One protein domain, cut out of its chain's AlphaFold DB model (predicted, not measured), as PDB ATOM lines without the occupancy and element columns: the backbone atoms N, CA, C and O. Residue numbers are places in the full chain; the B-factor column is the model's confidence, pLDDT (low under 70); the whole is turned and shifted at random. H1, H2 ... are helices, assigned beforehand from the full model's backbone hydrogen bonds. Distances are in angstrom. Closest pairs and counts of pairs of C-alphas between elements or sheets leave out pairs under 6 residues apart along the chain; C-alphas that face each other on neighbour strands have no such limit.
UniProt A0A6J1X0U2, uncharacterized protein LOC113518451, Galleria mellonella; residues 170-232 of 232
ATOM      1  N   LYS A 170     -12.590  21.991  13.906       91.88
ATOM      2  CA  LYS A 170     -13.193  20.666  14.109       91.88
ATOM      3  C   LYS A 170     -14.699  20.681  13.824       91.88
ATOM      4  O   LYS A 170     -15.179  19.839  13.085       91.88
ATOM      5  N   GLU A 171     -15.399  21.682  14.342       92.00
ATOM      6  CA  GLU A 171     -16.834  21.885  14.111       92.00
ATOM      7  C   GLU A 171     -17.128  22.183  12.634       92.00
ATOM      8  O   GLU A 171     -18.072  21.641  12.074       92.00
ATOM      9  N   LEU A 172     -16.262  22.962  11.963       92.62
ATOM     10  CA  LEU A 172     -16.350  23.171  10.511       92.62
ATOM     11  C   LEU A 172     -16.314  21.840   9.757       92.62
ATOM     12  O   LEU A 172     -17.077  21.630   8.821       92.62
ATOM     13  N   PHE A 173     -15.386  20.969  10.147       92.69
ATOM     14  CA  PHE A 173     -15.241  19.658   9.542       92.69
ATOM     15  C   PHE A 173     -16.462  18.786   9.821       92.69
ATOM     16  O   PHE A 173     -17.028  18.259   8.877       92.69
ATOM     17  N   GLU A 174     -16.914  18.689  11.070       91.12
ATOM     18  CA  GLU A 174     -18.102  17.906  11.435       91.12
ATOM     19  C   GLU A 174     -19.354  18.387  10.690       91.12
ATOM     20  O   GLU A 174     -20.094  17.567  10.159       91.12
ATOM     21  N   MET A 175     -19.543  19.703  10.548       89.12
ATOM     22  CA  MET A 175     -20.639  20.283   9.768       89.12
ATOM     23  C   MET A 175     -20.567  19.894   8.280       89.12
ATOM     24  O   MET A 175     -21.590  19.610   7.662       89.12
ATOM     25  N   ILE A 176     -19.365  19.867   7.693       89.75
ATOM     26  CA  ILE A 176     -19.160  19.458   6.295       89.75
ATOM     27  C   ILE A 176     -19.367  17.947   6.133       89.75
ATOM     28  O   ILE A 176     -20.026  17.524   5.189       89.75
ATOM     29  N   GLN A 177     -18.859  17.133   7.059       89.06
ATOM     30  CA  GLN A 177     -19.016  15.676   7.027       89.06
ATOM     31  C   GLN A 177     -20.476  15.263   7.217       89.06
ATOM     32  O   GLN A 177     -20.965  14.415   6.478       89.06
ATOM     33  N   ALA A 178     -21.203  15.919   8.128       85.06
ATOM     34  CA  ALA A 178     -22.636  15.704   8.316       85.06
ATOM     35  C   ALA A 178     -23.436  15.978   7.032       85.06
ATOM     36  O   ALA A 178     -24.446  15.326   6.784       85.06
ATOM     37  N   ARG A 179     -22.967  16.908   6.192       84.12
ATOM     38  CA  ARG A 179     -23.574  17.215   4.892       84.12
ATOM     39  C   ARG A 179     -23.151  16.244   3.784       84.12
ATOM     40  O   ARG A 179     -23.938  15.988   2.880       84.12
ATOM     41  N   ASN A 180     -21.927  15.725   3.849       83.56
ATOM     42  CA  ASN A 180     -21.336  14.883   2.807       83.56
ATOM     43  C   ASN A 180     -21.513  13.373   3.054       83.56
ATOM     44  O   ASN A 180     -21.204  12.579   2.170       83.56
ATOM     45  N   GLY A 181     -21.996  12.965   4.233       77.38
ATOM     46  CA  GLY A 181     -22.241  11.559   4.582       77.38
ATOM     47  C   GLY A 181     -20.969  10.721   4.763       77.38
ATOM     48  O   GLY A 181     -21.027   9.493   4.780       77.38
ATOM     49  N   THR A 182     -19.811  11.364   4.875       75.56
ATOM     50  CA  THR A 182     -18.503  10.725   5.032       75.56
ATOM     51  C   THR A 182     -18.202  10.478   6.512       75.56
ATOM     52  O   THR A 182     -18.210  11.397   7.328       75.56
ATOM     53  N   ASN A 183     -17.883   9.230   6.866       78.31
ATOM     54  CA  ASN A 183     -17.610   8.813   8.251       78.31
ATOM     55  C   ASN A 183     -16.166   9.088   8.715       78.31
ATOM     56  O   ASN A 183     -15.699   8.483   9.683       78.31
ATOM     57  N   ASP A 184     -15.431   9.980   8.044       83.75
ATOM     58  CA  ASP A 184     -14.062  10.277   8.466       83.75
ATOM     59  C   ASP A 184     -14.062  11.018   9.802       83.75
ATOM     60  O   ASP A 184     -14.799  11.983  10.014       83.75
ATOM     61  N   SER A 185     -13.180  10.586  10.698       88.19
ATOM     62  CA  SER A 185     -12.998  11.223  11.995       88.19
ATOM     63  C   SER A 185     -11.965  12.344  11.914       88.19
ATOM     64  O   SER A 185     -10.931  12.228  11.266       88.19
ATOM     65  N   TRP A 186     -12.170  13.430  12.659       90.19
ATOM     66  CA  TRP A 186     -11.204  14.535  12.727       90.19
ATOM     67  C   TRP A 186      -9.788  14.078  13.129       90.19
ATOM     68  O   TRP A 186      -8.788  14.711  12.771       90.19
ATOM     69  N   SER A 187      -9.678  12.988  13.895       89.50
ATOM     70  CA  SER A 187      -8.390  12.436  14.314       89.50
ATOM     71  C   SER A 187      -7.578  11.880  13.143       89.50
ATOM     72  O   SER A 187      -6.360  12.064  13.162       89.50
ATOM     73  N   THR A 188      -8.224  11.306  12.119       91.75
ATOM     74  CA  THR A 188      -7.562  10.656  10.972       91.75
ATOM     75  C   THR A 188      -6.979  11.654   9.975       91.75
ATOM     76  O   THR A 188      -6.049  11.317   9.247       91.75
ATOM     77  N   LEU A 189      -7.452  12.904   9.989       90.25
ATOM     78  CA  LEU A 189      -6.941  13.953   9.108       90.25
ATOM     79  C   LEU A 189      -5.467  14.277   9.367       90.25
ATOM     80  O   LEU A 189      -5.011  14.443  10.511       90.25
ATOM     81  N   SER A 190      -4.746  14.513   8.274       94.31
ATOM     82  CA  SER A 190      -3.375  15.002   8.295       94.31
ATOM     83  C   SER A 190      -3.286  16.416   8.883       94.31
ATOM     84  O   SER A 190      -4.228  17.217   8.870       94.31
ATOM     85  N   ASN A 191      -2.094  16.786   9.354       93.62
ATOM     86  CA  ASN A 191      -1.841  18.148   9.837       93.62
ATOM     87  C   ASN A 191      -2.046  19.216   8.747       93.62
ATOM     88  O   ASN A 191      -2.393  20.358   9.058       93.62
ATOM     89  N   ILE A 192      -1.850  18.856   7.475       95.25
ATOM     90  CA  ILE A 192      -2.051  19.755   6.336       95.25
ATOM     91  C   ILE A 192      -3.543  20.055   6.166       95.25
ATOM     92  O   ILE A 192      -3.918  21.221   6.041       95.25
ATOM     93  N   GLU A 193      -4.402  19.040   6.231       92.81
ATOM     94  CA  GLU A 193      -5.858  19.200   6.137       92.81
ATOM     95  C   GLU A 193      -6.408  19.970   7.332       92.81
ATOM     96  O   GLU A 193      -7.106  20.968   7.153       92.81
ATOM     97  N   LYS A 194      -5.987  19.618   8.552       94.81
ATOM     98  CA  LYS A 194      -6.337  20.371   9.768       94.81
ATOM     99  C   LYS A 194      -5.968  21.853   9.635       94.81
ATOM    100  O   LYS A 194      -6.734  22.728  10.043       94.81
ATOM    101  N   LYS A 195      -4.824  22.172   9.015       95.06
ATOM    102  CA  LYS A 195      -4.415  23.559   8.732       95.06
ATOM    103  C   LYS A 195      -5.322  24.242   7.703       95.06
ATOM    104  O   LYS A 195      -5.591  25.434   7.859       95.06
ATOM    105  N   ARG A 196      -5.812  23.525   6.687       95.56
ATOM    106  CA  ARG A 196      -6.787  24.056   5.715       95.56
ATOM    107  C   ARG A 196      -8.100  24.430   6.400       95.56
ATOM    108  O   ARG A 196      -8.539  25.562   6.231       95.56
ATOM    109  N   TYR A 197      -8.645  23.568   7.260       95.38
ATOM    110  CA  TYR A 197      -9.864  23.875   8.024       95.38
ATOM    111  C   TYR A 197      -9.684  25.070   8.966       95.38
ATOM    112  O   TYR A 197     -10.527  25.962   9.008       95.38
ATOM    113  N   ARG A 198      -8.546  25.165   9.668       94.88
ATOM    114  CA  ARG A 198      -8.222  26.357  10.479       94.88
ATOM    115  C   ARG A 198      -8.191  27.631   9.639       94.88
ATOM    116  O   ARG A 198      -8.724  28.655  10.059       94.88
ATOM    117  N   ARG A 199      -7.585  27.571   8.450       96.06
ATOM    118  CA  ARG A 199      -7.540  28.706   7.522       96.06
ATOM    119  C   ARG A 199      -8.934  29.071   7.012       96.06
ATOM    120  O   ARG A 199      -9.229  30.256   6.932       96.06
ATOM    121  N   ALA A 200      -9.780  28.090   6.713       94.88
ATOM    122  CA  ALA A 200     -11.155  28.319   6.282       94.88
ATOM    123  C   ALA A 200     -11.982  29.027   7.367       94.88
ATOM    124  O   ALA A 200     -12.586  30.056   7.084       94.88
ATOM    125  N   VAL A 201     -11.916  28.571   8.627       95.12
ATOM    126  CA  VAL A 201     -12.581  29.255   9.756       95.12
ATOM    127  C   VAL A 201     -12.073  30.685   9.923       95.12
ATOM    128  O   VAL A 201     -12.863  31.604  10.125       95.12
ATOM    129  N   TYR A 202     -10.758  30.895   9.821       94.50
ATOM    130  CA  TYR A 202     -10.186  32.238   9.879       94.50
ATOM    131  C   TYR A 202     -10.732  33.142   8.763       94.50
ATOM    132  O   TYR A 202     -11.104  34.279   9.034       94.50
ATOM    133  N   LEU A 203     -10.811  32.641   7.526       94.62
ATOM    134  CA  LEU A 203     -11.350  33.397   6.395       94.62
ATOM    135  C   LEU A 203     -12.832  33.716   6.572       94.62
ATOM    136  O   LEU A 203     -13.228  34.842   6.300       94.62
ATOM    137  N   LEU A 204     -13.621  32.770   7.078       93.50
ATOM    138  CA  LEU A 204     -15.042  32.969   7.343       93.50
ATOM    139  C   LEU A 204     -15.263  34.086   8.374       93.50
ATOM    140  O   LEU A 204     -16.025  35.015   8.130       93.50
ATOM    141  N   LYS A 205     -14.518  34.053   9.488       94.19
ATOM    142  CA  LYS A 205     -14.563  35.106  10.516       94.19
ATOM    143  C   LYS A 205     -14.068  36.450   9.984       94.19
ATOM    144  O   LYS A 205     -14.659  37.480  10.283       94.19
ATOM    145  N   LYS A 206     -12.998  36.448   9.187       93.75
ATOM    146  CA  LYS A 206     -12.466  37.667   8.568       93.75
ATOM    147  C   LYS A 206     -13.477  38.294   7.605       93.75
ATOM    148  O   LYS A 206     -13.632  39.508   7.617       93.75
ATOM    149  N   ASN A 207     -14.147  37.478   6.792       93.31
ATOM    150  CA  ASN A 207     -15.173  37.926   5.855       93.31
ATOM    151  C   ASN A 207     -16.372  38.514   6.616       93.31
ATOM    152  O   ASN A 207     -16.737  39.654   6.364       93.31
ATOM    153  N   TYR A 208     -16.864  37.811   7.642       94.56
ATOM    154  CA  TYR A 208     -17.906  38.330   8.533       94.56
ATOM    155  C   TYR A 208     -17.552  39.705   9.113       94.56
ATOM    156  O   TYR A 208     -18.331  40.637   8.974       94.56
ATOM    157  N   LEU A 209     -16.360  39.864   9.702       94.25
ATOM    158  CA  LEU A 209     -15.935  41.151  10.268       94.25
ATOM    159  C   LEU A 209     -15.835  42.252   9.209       94.25
ATOM    160  O   LEU A 209     -16.155  43.401   9.493       94.25
ATOM    161  N   SER A 210     -15.391  41.907   8.000       93.50
ATOM    162  CA  SER A 210     -15.319  42.852   6.886       93.50
ATOM    163  C   SER A 210     -16.708  43.328   6.470       93.50
ATOM    164  O   SER A 210     -16.915  44.526   6.317       93.50
ATOM    165  N   ASN A 211     -17.662  42.406   6.332       91.62
ATOM    166  CA  ASN A 211     -19.031  42.738   5.946       91.62
ATOM    167  C   ASN A 211     -19.757  43.474   7.068       91.62
ATOM    168  O   ASN A 211     -20.517  44.392   6.798       91.62
ATOM    169  N   PHE A 212     -19.501  43.107   8.325       92.56
ATOM    170  CA  PHE A 212     -20.096  43.777   9.477       92.56
ATOM    171  C   PHE A 212     -19.576  45.208   9.596       92.56
ATOM    172  O   PHE A 212     -20.339  46.129   9.853       92.56
ATOM    173  N   LYS A 213     -18.285  45.418   9.324       91.25
ATOM    174  CA  LYS A 213     -17.721  46.762   9.229       91.25
ATOM    175  C   LYS A 213     -18.370  47.568   8.097       91.25
ATOM    176  O   LYS A 213     -18.772  48.696   8.343       91.25
ATOM    177  N   ALA A 214     -18.507  46.988   6.905       89.25
ATOM    178  CA  ALA A 214     -19.165  47.652   5.778       89.25
ATOM    179  C   ALA A 214     -20.635  47.990   6.085       89.25
ATOM    180  O   ALA A 214     -21.107  49.066   5.741       89.25
ATOM    181  N   TYR A 215     -21.338  47.100   6.792       91.19
ATOM    182  CA  TYR A 215     -22.682  47.353   7.299       91.19
ATOM    183  C   TYR A 215     -22.714  48.576   8.221       91.19
ATOM    184  O   TYR A 215     -23.462  49.510   7.951       91.19
ATOM    185  N   LEU A 216     -21.851  48.626   9.242       89.19
ATOM    186  CA  LEU A 216     -21.771  49.776  10.150       89.19
ATOM    187  C   LEU A 216     -21.424  51.085   9.428       89.19
ATOM    188  O   LEU A 216     -21.927  52.135   9.810       89.19
ATOM    189  N   GLU A 217     -20.578  51.028   8.399       88.12
ATOM    190  CA  GLU A 217     -20.229  52.190   7.572       88.12
ATOM    191  C   GLU A 217     -21.397  52.651   6.687       88.12
ATOM    192  O   GLU A 217     -21.501  53.842   6.411       88.12
ATOM    193  N   SER A 218     -22.299  51.743   6.298       86.75
ATOM    194  CA  SER A 218     -23.513  52.072   5.537       86.75
ATOM    195  C   SER A 218     -24.657  52.640   6.392       86.75
ATOM    196  O   SER A 218     -25.619  53.177   5.844       86.75
ATOM    197  N   LEU A 219     -24.582  52.525   7.725       86.69
ATOM    198  CA  LEU A 219     -25.635  53.018   8.615       86.69
ATOM    199  C   LEU A 219     -25.593  54.552   8.750       86.69
ATOM    200  O   LEU A 219     -24.523  55.136   8.950       86.69
ATOM    201  N   PRO A 220     -26.752  55.234   8.752       86.94
ATOM    202  CA  PRO A 220     -26.812  56.661   9.040       86.94
ATOM    203  C   PRO A 220     -26.401  56.941  10.493       86.94
ATOM    204  O   PRO A 220     -26.650  56.143  11.399       86.94
ATOM    205  N   SER A 221     -25.837  58.126  10.758       85.25
ATOM    206  CA  SER A 221     -25.261  58.477  12.072       85.25
ATOM    207  C   SER A 221     -26.223  58.291  13.253       85.25
ATOM    208  O   SER A 221     -25.782  57.976  14.356       85.25
ATOM    209  N   LYS A 222     -27.535  58.450  13.033       81.88
ATOM    210  CA  LYS A 222     -28.578  58.233  14.049       81.88
ATOM    211  C   LYS A 222     -28.736  56.756  14.423       81.88
ATOM    212  O   LYS A 222     -28.877  56.437  15.600       81.88
ATOM    213  N   GLU A 223     -28.712  55.861  13.439       82.31
ATOM    214  CA  GLU A 223     -28.819  54.415  13.665       82.31
ATOM    215  C   GLU A 223     -27.525  53.858  14.245       82.31
ATOM    216  O   GLU A 223     -27.569  53.093  15.204       82.31
ATOM    217  N   LEU A 224     -26.378  54.333  13.752       83.62
ATOM    218  CA  LEU A 224     -25.074  54.001  14.316       83.62
ATOM    219  C   LEU A 224     -24.987  54.398  15.799       83.62
ATOM    220  O   LEU A 224     -24.552  53.601  16.627       83.62
ATOM    221  N   PHE A 225     -25.448  55.604  16.154       84.75
ATOM    222  CA  PHE A 225     -25.501  56.063  17.545       84.75
ATOM    223  C   PHE A 225     -26.382  55.159  18.414       84.75
ATOM    224  O   PHE A 225     -25.939  54.709  19.469       84.75
ATOM    225  N   ASN A 226     -27.591  54.822  17.950       83.31
ATOM    226  CA  ASN A 226     -28.470  53.887  18.657       83.31
ATOM    227  C   ASN A 226     -27.813  52.511  18.842       83.31
ATOM    228  O   ASN A 226     -27.960  51.899  19.899       83.31
ATOM    229  N   TYR A 227     -27.064  52.039  17.843       83.00
ATOM    230  CA  TYR A 227     -26.360  50.763  17.912       83.00
ATOM    231  C   TYR A 227     -25.283  50.760  19.002       83.00
ATOM    232  O   TYR A 227     -25.153  49.772  19.720       83.00
ATOM    233  N   TYR A 228     -24.541  51.860  19.163       80.88
ATOM    234  CA  TYR A 228     -23.539  52.003  20.224       80.88
ATOM    235  C   TYR A 228     -24.152  52.192  21.614       80.88
ATOM    236  O   TYR A 228     -23.595  51.689  22.581       80.88
ATOM    237  N   VAL A 229     -25.285  52.888  21.728       82.62
ATOM    238  CA  VAL A 229     -25.944  53.130  23.023       82.62
ATOM    239  C   VAL A 229     -26.649  51.882  23.553       82.62
ATOM    240  O   VAL A 229     -26.660  51.663  24.757       82.62
ATOM    241  N   ASN A 230     -27.218  51.053  22.675       75.44
ATOM    242  CA  ASN A 230     -27.987  49.875  23.086       75.44
ATOM    243  C   ASN A 230     -27.145  48.592  23.239       75.44
ATOM    244  O   ASN A 230     -27.649  47.620  23.795       75.44
ATOM    245  N   ASN A 231     -25.903  48.556  22.733       62.88
ATOM    246  CA  ASN A 231     -25.030  47.368  22.766       62.88
ATOM    247  C   ASN A 231     -23.751  47.536  23.621       62.88
ATOM    248  O   ASN A 231     -22.864  46.680  23.550       62.88
ATOM    249  N   ILE A 232     -23.640  48.618  24.404       51.59
ATOM    250  CA  ILE A 232     -22.640  48.807  25.476       51.59
ATOM    251  C   ILE A 232     -23.357  48.684  26.818       51.59
ATOM    252  O   ILE A 232     -22.804  47.997  27.705       51.59
TER     253      ILE A 232
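What this domain is: This is residues 170 to 232 of the 232 residues of the protein "uncharacterized protein LOC113518451" of Galleria mellonella (UniProt A0A6J1X0U2). One long helix, H2, makes the length of a thin rod, with a short helix near each end: H1 is set about perpendicular to it near its beginning, and H3 turns off steeply just past its far end. Between these two places, residues 202 to 214 of H2 stand free. The printed part has 63 residues with three named helices, in the order H1, H2, H3, and no named strand; its class is all helix. It is extended, with a radius of gyration of the C-alphas of 18.1 A and spans of 52 by 21 by 20 A.

Where its parts are: Find C-alpha 191 at (-1.841, 18.148, 9.837); from there H2, residues 191 to 218, runs 40.5 A to C-alpha 218 at (-23.513, 52.072, 5.537). Look before it for H1, residues 170 to 180, which begins with C-alpha 170 at (-13.193, 20.666, 14.109) and is 15.1 A long. After H2 comes H3, residues 221 to 230, 14.2 A long.

How they stand to each other: Start on H2 at residues 197 to 201, which alone of H2 touch H1. Their closest C-alphas, of Leu 172 and Tyr 197, are 7.0 A apart. The lines of H1 and H2 are about perpendicular, at 84 degrees. Go on to Leu 216, whose C-alpha is 6.8 A from that of Leu 224, the closest pair of H2 and H3. These helices are close but not clearly touching. They run opposite ways at a steep tilt of 59 degrees. H1 and H3 are apart. In H1, H2 and H3 every O i to N i+4 pair is within hydrogen-bond range.

The domain as a whole: The C-alphas of Thr 188 and Lys 222 are the two farthest apart, at 52.1 A. The printed part has no cut and ends at Ile 232, the chain's last residue. The link from H1 to H2 is short, with 10 residues, and that from H2 to H3 is tight, with 2. Mean pLDDT of the printed part is 88.3; look to residues 231 to 232 for the values under 70.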